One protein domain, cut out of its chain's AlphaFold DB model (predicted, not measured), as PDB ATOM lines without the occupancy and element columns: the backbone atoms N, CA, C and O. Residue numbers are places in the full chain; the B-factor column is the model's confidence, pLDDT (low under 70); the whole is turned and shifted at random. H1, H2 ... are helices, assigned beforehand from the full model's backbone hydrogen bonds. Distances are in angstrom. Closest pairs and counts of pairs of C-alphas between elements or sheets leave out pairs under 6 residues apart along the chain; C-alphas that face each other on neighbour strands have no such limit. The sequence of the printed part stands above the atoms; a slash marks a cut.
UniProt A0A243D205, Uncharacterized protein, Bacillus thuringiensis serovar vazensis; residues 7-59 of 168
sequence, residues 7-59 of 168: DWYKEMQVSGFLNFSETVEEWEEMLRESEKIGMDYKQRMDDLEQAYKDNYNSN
ATOM      1  N   ASP A   7     266.179 279.291  65.383       75.12
ATOM      2  CA  ASP A   7     266.375 278.069  66.160       75.12
ATOM      3  C   ASP A   7     265.793 278.237  67.568       75.12
ATOM      4  O   ASP A   7     264.985 277.413  67.987       75.12
ATOM      5  N   TRP A   8     266.068 279.360  68.236       71.75
ATOM      6  CA  TRP A   8     265.469 279.706  69.528       71.75
ATOM      7  C   TRP A   8     263.952 279.876  69.460       71.75
ATOM      8  O   TRP A   8     263.252 279.395  70.343       71.75
ATOM      9  N   TYR A   9     263.417 280.499  68.406       72.62
ATOM     10  CA  TYR A   9     261.970 280.630  68.220       72.62
ATOM     11  C   TYR A   9     261.294 279.255  68.128       72.62
ATOM     12  O   TYR A   9     260.293 279.001  68.798       72.62
ATOM     13  N   LYS A  10     261.879 278.325  67.362       71.69
ATOM     14  CA  LYS A  10     261.400 276.937  67.309       71.69
ATOM     15  C   LYS A  10     261.542 276.237  68.654       71.69
ATOM     16  O   LYS A  10     260.633 275.516  69.048       71.69
ATOM     17  N   GLU A  11     262.652 276.435  69.362       71.88
ATOM     18  CA  GLU A  11     262.841 275.870  70.699       71.88
ATOM     19  C   GLU A  11     261.799 276.400  71.691       71.88
ATOM     20  O   GLU A  11     261.249 275.602  72.442       71.88
ATOM     21  N   MET A  12     261.446 277.689  71.641       71.94
ATOM     22  CA  MET A  12     260.380 278.285  72.457       71.94
ATOM     23  C   MET A  12     258.995 277.716  72.118       71.94
ATOM     24  O   MET A  12     258.200 277.444  73.020       71.94
ATOM     25  N   GLN A  13     258.702 277.489  70.834       65.69
ATOM     26  CA  GLN A  13     257.472 276.808  70.415       65.69
ATOM     27  C   GLN A  13     257.427 275.364  70.937       65.69
ATOM     28  O   GLN A  13     256.411 274.922  71.471       65.69
ATOM     29  N   VAL A  14     258.543 274.637  70.840       60.91
ATOM     30  CA  VAL A  14     258.664 273.241  71.294       60.91
ATOM     31  C   VAL A  14     258.639 273.138  72.821       60.91
ATOM     32  O   VAL A  14     258.092 272.179  73.360       60.91
ATOM     33  N   SER A  15     259.193 274.118  73.537       61.09
ATOM     34  CA  SER A  15     259.209 274.150  75.003       61.09
ATOM     35  C   SER A  15     257.871 274.566  75.619       61.09
ATOM     36  O   SER A  15     257.809 274.739  76.834       61.09
ATOM     37  N   GLY A  16     256.832 274.765  74.801       59.28
ATOM     38  CA  GLY A  16     255.495 275.177  75.229       59.28
ATOM     39  C   GLY A  16     255.344 276.677  75.494       59.28
ATOM     40  O   GLY A  16     254.230 277.139  75.694       59.28
ATOM     41  N   PHE A  17     256.424 277.465  75.427       61.06
ATOM     42  CA  PHE A  17     256.387 278.892  75.776       61.06
ATOM     43  C   PHE A  17     255.468 279.699  74.847       61.06
ATOM     44  O   PHE A  17     254.818 280.642  75.285       61.06
ATOM     45  N   LEU A  18     255.394 279.298  73.575       61.19
ATOM     46  CA  LEU A  18     254.526 279.898  72.553       61.19
ATOM     47  C   LEU A  18     253.414 278.947  72.084       61.19
ATOM     48  O   LEU A  18     252.761 279.218  71.078       61.19
ATOM     49  N   ASN A  19     253.233 277.805  72.755       62.78
ATOM     50  CA  ASN A  19     252.151 276.881  72.435       62.78
ATOM     51  C   ASN A  19     250.919 277.286  73.246       62.78
ATOM     52  O   ASN A  19     250.833 277.015  74.445       62.78
ATOM     53  N   PHE A  20     249.994 277.987  72.599       65.31
ATOM     54  CA  PHE A  20     248.756 278.414  73.229       65.31
ATOM     55  C   PHE A  20     247.742 277.281  73.158       65.31
ATOM     56  O   PHE A  20     247.392 276.821  72.075       65.31
ATOM     57  N   SER A  21     247.259 276.843  74.317       74.06
ATOM     58  CA  SER A  21     246.071 275.998  74.371       74.06
ATOM     59  C   SER A  21     244.900 276.782  73.785       74.06
ATOM     60  O   SER A  21     244.590 277.877  74.261       74.06
ATOM     61  N   GLU A  22     244.255 276.240  72.757       76.44
ATOM     62  CA  GLU A  22     243.098 276.873  72.122       76.44
ATOM     63  C   GLU A  22     241.838 276.683  72.981       76.44
ATOM     64  O   GLU A  22     240.859 277.419  72.849       76.44
ATOM     65  N   THR A  23     241.873 275.712  73.901       85.94
ATOM     66  CA  THR A  23     240.779 275.387  74.819       85.94
ATOM     67  C   THR A  23     241.237 275.234  76.274       85.94
ATOM     68  O   THR A  23     242.411 274.999  76.575       85.94
ATOM     69  N   VAL A  24     240.283 275.347  77.206       85.50
ATOM     70  CA  VAL A  24     240.532 275.110  78.639       85.50
ATOM     71  C   VAL A  24     240.895 273.645  78.879       85.50
ATOM     72  O   VAL A  24     241.751 273.348  79.706       85.50
ATOM     73  N   GLU A  25     240.279 272.728  78.137       89.12
ATOM     74  CA  GLU A  25     240.540 271.296  78.229       89.12
ATOM     75  C   GLU A  25     241.992 270.958  77.870       89.12
ATOM     76  O   GLU A  25     242.651 270.231  78.618       89.12
ATOM     77  N   GLU A  26     242.507 271.533  76.779       87.25
ATOM     78  CA  GLU A  26     243.912 271.406  76.371       87.25
ATOM     79  C   GLU A  26     244.860 272.013  77.409       87.25
ATOM     80  O   GLU A  26     245.886 271.414  77.738       87.25
ATOM     81  N   TRP A  27     244.500 273.170  77.974       84.50
ATOM     82  CA  TRP A  27     245.282 273.815  79.026       84.50
ATOM     83  C   TRP A  27     245.396 272.928  80.269       84.50
ATOM     84  O   TRP A  27     246.486 272.704  80.799       84.50
ATOM     85  N   GLU A  28     244.276 272.378  80.734       88.62
ATOM     86  CA  GLU A  28     244.273 271.483  81.886       88.62
ATOM     87  C   GLU A  28     245.008 270.166  81.608       88.62
ATOM     88  O   GLU A  28     245.652 269.621  82.505       88.62
ATOM     89  N   GLU A  29     244.917 269.630  80.388       88.25
ATOM     90  CA  GLU A  29     245.673 268.442  79.984       88.25
ATOM     91  C   GLU A  29     247.176 268.705  80.023       88.25
ATOM     92  O   GLU A  29     247.912 267.934  80.639       88.25
ATOM     93  N   MET A  30     247.621 269.832  79.475       84.56
ATOM     94  CA  MET A  30     249.023 270.235  79.506       84.56
ATOM     95  C   MET A  30     249.554 270.390  80.940       84.56
ATOM     96  O   MET A  30     250.663 269.935  81.239       84.56
ATOM     97  N   LEU A  31     248.766 270.983  81.846       85.94
ATOM     98  CA  LEU A  31     249.134 271.077  83.261       85.94
ATOM     99  C   LEU A  31     249.277 269.686  83.897       85.94
ATOM    100  O   LEU A  31     250.280 269.420  84.557       85.94
ATOM    101  N   ARG A  32     248.327 268.773  83.646       88.81
ATOM    102  CA  ARG A  32     248.386 267.390  84.156       88.81
ATOM    103  C   ARG A  32     249.601 266.626  83.632       88.81
ATOM    104  O   ARG A  32     250.246 265.913  84.397       88.81
ATOM    105  N   GLU A  33     249.917 266.743  82.344       86.56
ATOM    106  CA  GLU A  33     251.095 266.086  81.761       86.56
ATOM    107  C   GLU A  33     252.404 266.660  82.317       86.56
ATOM    108  O   GLU A  33     253.337 265.907  82.604       86.56
ATOM    109  N   SER A  34     252.455 267.971  82.556       84.25
ATOM    110  CA  SER A  34     253.610 268.628  83.179       84.25
ATOM    111  C   SER A  34     253.834 268.145  84.617       84.25
ATOM    112  O   SER A  34     254.954 267.783  84.985       84.25
ATOM    113  N   GLU A  35     252.764 268.033  85.410       87.44
ATOM    114  CA  GLU A  35     252.828 267.482  86.768       87.44
ATOM    115  C   GLU A  35     253.330 266.027  86.780       87.44
ATOM    116  O   GLU A  35     254.150 265.665  87.628       87.44
ATOM    117  N   LYS A  36     252.906 265.191  85.817       89.94
ATOM    118  CA  LYS A  36     253.349 263.785  85.705       89.94
ATOM    119  C   LYS A  36     254.858 263.642  85.515       89.94
ATOM    120  O   LYS A  36     255.432 262.662  85.989       89.94
ATOM    121  N   ILE A  37     255.496 264.594  84.838       86.12
ATOM    122  CA  ILE A  37     256.952 264.613  84.639       86.12
ATOM    123  C   ILE A  37     257.691 265.416  85.723       86.12
ATOM    124  O   ILE A  37     258.897 265.627  85.613       86.12
ATOM    125  N   GLY A  38     256.988 265.838  86.781       85.94
ATOM    126  CA  GLY A  38     257.555 266.590  87.900       85.94
ATOM    127  C   GLY A  38     257.914 268.036  87.554       85.94
ATOM    128  O   GLY A  38     258.781 268.616  88.206       85.94
ATOM    129  N   MET A  39     257.289 268.609  86.524       81.81
ATOM    130  CA  MET A  39     257.520 269.978  86.082       81.81
ATOM    131  C   MET A  39     256.380 270.888  86.545       81.81
ATOM    132  O   MET A  39     255.227 270.688  86.166       81.81
ATOM    133  N   ASP A  40     256.711 271.932  87.307       85.19
ATOM    134  CA  ASP A  40     255.784 273.038  87.550       85.19
ATOM    135  C   ASP A  40     255.777 273.955  86.321       85.19
ATOM    136  O   ASP A  40     256.666 274.786  86.127       85.19
ATOM    137  N   TYR A  41     254.792 273.742  85.446       79.06
ATOM    138  CA  TYR A  41     254.665 274.481  84.193       79.06
ATOM    139  C   TYR A  41     254.513 275.988  84.423       79.06
ATOM    140  O   TYR A  41     255.121 276.778  83.707       79.06
ATOM    141  N   LYS A  42     253.735 276.394  85.434       81.44
ATOM    142  CA  LYS A  42     253.466 277.813  85.704       81.44
ATOM    143  C   LYS A  42     254.717 278.508  86.219       81.44
ATOM    144  O   LYS A  42     255.114 279.513  85.643       81.44
ATOM    145  N   GLN A  43     255.385 277.917  87.210       84.00
ATOM    146  CA  GLN A  43     256.638 278.472  87.726       84.00
ATOM    147  C   GLN A  43     257.706 278.554  86.630       84.00
ATOM    148  O   GLN A  43     258.422 279.544  86.539       84.00
ATOM    149  N   ARG A  44     257.791 277.547  85.750       79.44
ATOM    150  CA  ARG A  44     258.713 277.574  84.610       79.44
ATOM    151  C   ARG A  44     258.415 278.726  83.646       79.44
ATOM    152  O   ARG A  44     259.355 279.333  83.139       79.44
ATOM    153  N   MET A  45     257.142 278.999  83.364       75.94
ATOM    154  CA  MET A  45     256.746 280.129  82.519       75.94
ATOM    155  C   MET A  45     257.116 281.463  83.171       75.94
ATOM    156  O   MET A  45     257.708 282.305  82.499       75.94
ATOM    157  N   ASP A  46     256.862 281.611  84.473       79.38
ATOM    158  CA  ASP A  46     257.226 282.808  85.240       79.38
ATOM    159  C   ASP A  46     258.752 283.019  85.263       79.38
ATOM    160  O   ASP A  46     259.233 284.127  85.028       79.38
ATOM    161  N   ASP A  47     259.534 281.955  85.475       79.12
ATOM    162  CA  ASP A  47     261.002 282.013  85.481       79.12
ATOM    163  C   ASP A  47     261.564 282.414  84.106       79.12
ATOM    164  O   ASP A  47     262.517 283.194  84.020       79.12
ATOM    165  N   LEU A  48     260.975 281.901  83.019       71.94
ATOM    166  CA  LEU A  48     261.354 282.258  81.648       71.94
ATOM    167  C   LEU A  48     260.981 283.707  81.318       71.94
ATOM    168  O   LEU A  48     261.801 284.429  80.750       71.94
ATOM    169  N   GLU A  49     259.781 284.151  81.700       70.94
ATOM    170  CA  GLU A  49     259.354 285.541  81.537       70.94
ATOM    171  C   GLU A  49     260.255 286.488  82.341       70.94
ATOM    172  O   GLU A  49     260.661 287.539  81.839       70.94
ATOM    173  N   GLN A  50     260.624 286.115  83.567       72.38
ATOM    174  CA  GLN A  50     261.519 286.911  84.396       72.38
ATOM    175  C   GLN A  50     262.929 286.958  83.810       72.38
ATOM    176  O   GLN A  50     263.488 288.042  83.706       72.38
ATOM    177  N   ALA A  51     263.488 285.837  83.345       69.94
ATOM    178  CA  ALA A  51     264.787 285.824  82.670       69.94
ATOM    179  C   ALA A  51     264.779 286.685  81.395       69.94
ATOM    180  O   ALA A  51     265.754 287.380  81.099       69.94
ATOM    181  N   TYR A  52     263.664 286.680  80.661       65.38
ATOM    182  CA  TYR A  52     263.453 287.528  79.493       65.38
ATOM    183  C   TYR A  52     263.408 289.017  79.855       65.38
ATOM    184  O   TYR A  52     264.138 289.832  79.281       65.38
ATOM    185  N   LYS A  53     262.586 289.372  80.850       67.31
ATOM    186  CA  LYS A  53     262.473 290.735  81.379       67.31
ATOM    187  C   LYS A  53     263.783 291.209  81.968       67.31
ATOM    188  O   LYS A  53     264.138 292.352  81.733       67.31
ATOM    189  N   ASP A  54     264.505 290.370  82.693       66.56
ATOM    190  CA  ASP A  54     265.802 290.704  83.261       66.56
ATOM    191  C   ASP A  54     266.805 290.928  82.147       66.56
ATOM    192  O   ASP A  54     267.522 291.910  82.186       66.56
ATOM    193  N   ASN A  55     266.821 290.126  81.090       61.62
ATOM    194  CA  ASN A  55     267.698 290.389  79.957       61.62
ATOM    195  C   ASN A  55     267.349 291.717  79.250       61.62
ATOM    196  O   ASN A  55     268.234 292.522  78.994       61.62
ATOM    197  N   TYR A  56     266.068 292.023  79.019       56.25
ATOM    198  CA  TYR A  56     265.664 293.288  78.387       56.25
ATOM    199  C   TYR A  56     265.799 294.524  79.309       56.25
ATOM    200  O   TYR A  56     266.182 295.603  78.854       56.25
ATOM    201  N   ASN A  57     265.507 294.388  80.607       53.06
ATOM    202  CA  ASN A  57     265.490 295.470  81.602       53.06
ATOM    203  C   ASN A  57     266.801 295.620  82.389       53.06
ATOM    204  O   ASN A  57     267.047 296.701  82.916       53.06
ATOM    205  N   SER A  58     267.666 294.603  82.460       46.78
ATOM    206  CA  SER A  58     269.025 294.739  83.027       46.78
ATOM    207  C   SER A  58     269.983 295.477  82.087       46.78
ATOM    208  O   SER A  58     271.098 295.834  82.471       46.78
ATOM    209  N   ASN A  59     269.553 295.752  80.856       53.22
ATOM    210  CA  ASN A  59     270.405 296.280  79.814       53.22
ATOM    211  C   ASN A  59     270.473 297.814  79.831       53.22
ATOM    212  O   ASN A  59     269.589 298.510  79.333       53.22
TER     213      ASN A  59
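This is residues 7 to 59 of the 168 residues of an uncharacterized protein of Bacillus thuringiensis serovar vazensis (UniProt A0A243D205). What shape is this? The longest helix, H3, meets H2 near their ends as an open L, with H1 apart from both; residues 50 to 59 stick out. What builds it? The printed part has 53 residues with three named helices, H1, H2, H3 in order, and no named strand: all helix. It is loose, with a radius of gyration of the C-alphas of 12.6 A, spanning 39 by 21 by 18 A.

What touches H3, residues 41 to 57? H2, residues 24 to 36, only just touches it, only at the corner by their tight link, with 3 pairs of C-alphas within 8 A. The closest C-alphas, of Ser 34 and Tyr 41, are 6.0 A apart; the lines are about perpendicular, at 85 degrees. Where is H1, residues 7 to 14? It is apart from H2 and H3. In H1, H2 and H3 every O i to N i+4 pair is within hydrogen-bond range.

How long are the helices? H3 measures 23.8 A from first to last C-alpha, H2 18.5 A and H1 10.4 A. Where are the anchors? C-alpha 7 begins H1 at (266.375, 278.069, 66.160), and C-alpha 57 ends H3 at (265.490, 295.470, 81.602).

How large is it? The farthest C-alphas, of Glu 25 and Asn 59, are 39.0 A apart; the printed part has no cut and no long link. Where is confidence low? pLDDT is under 70 in residues 13 to 20 and 51 to 59.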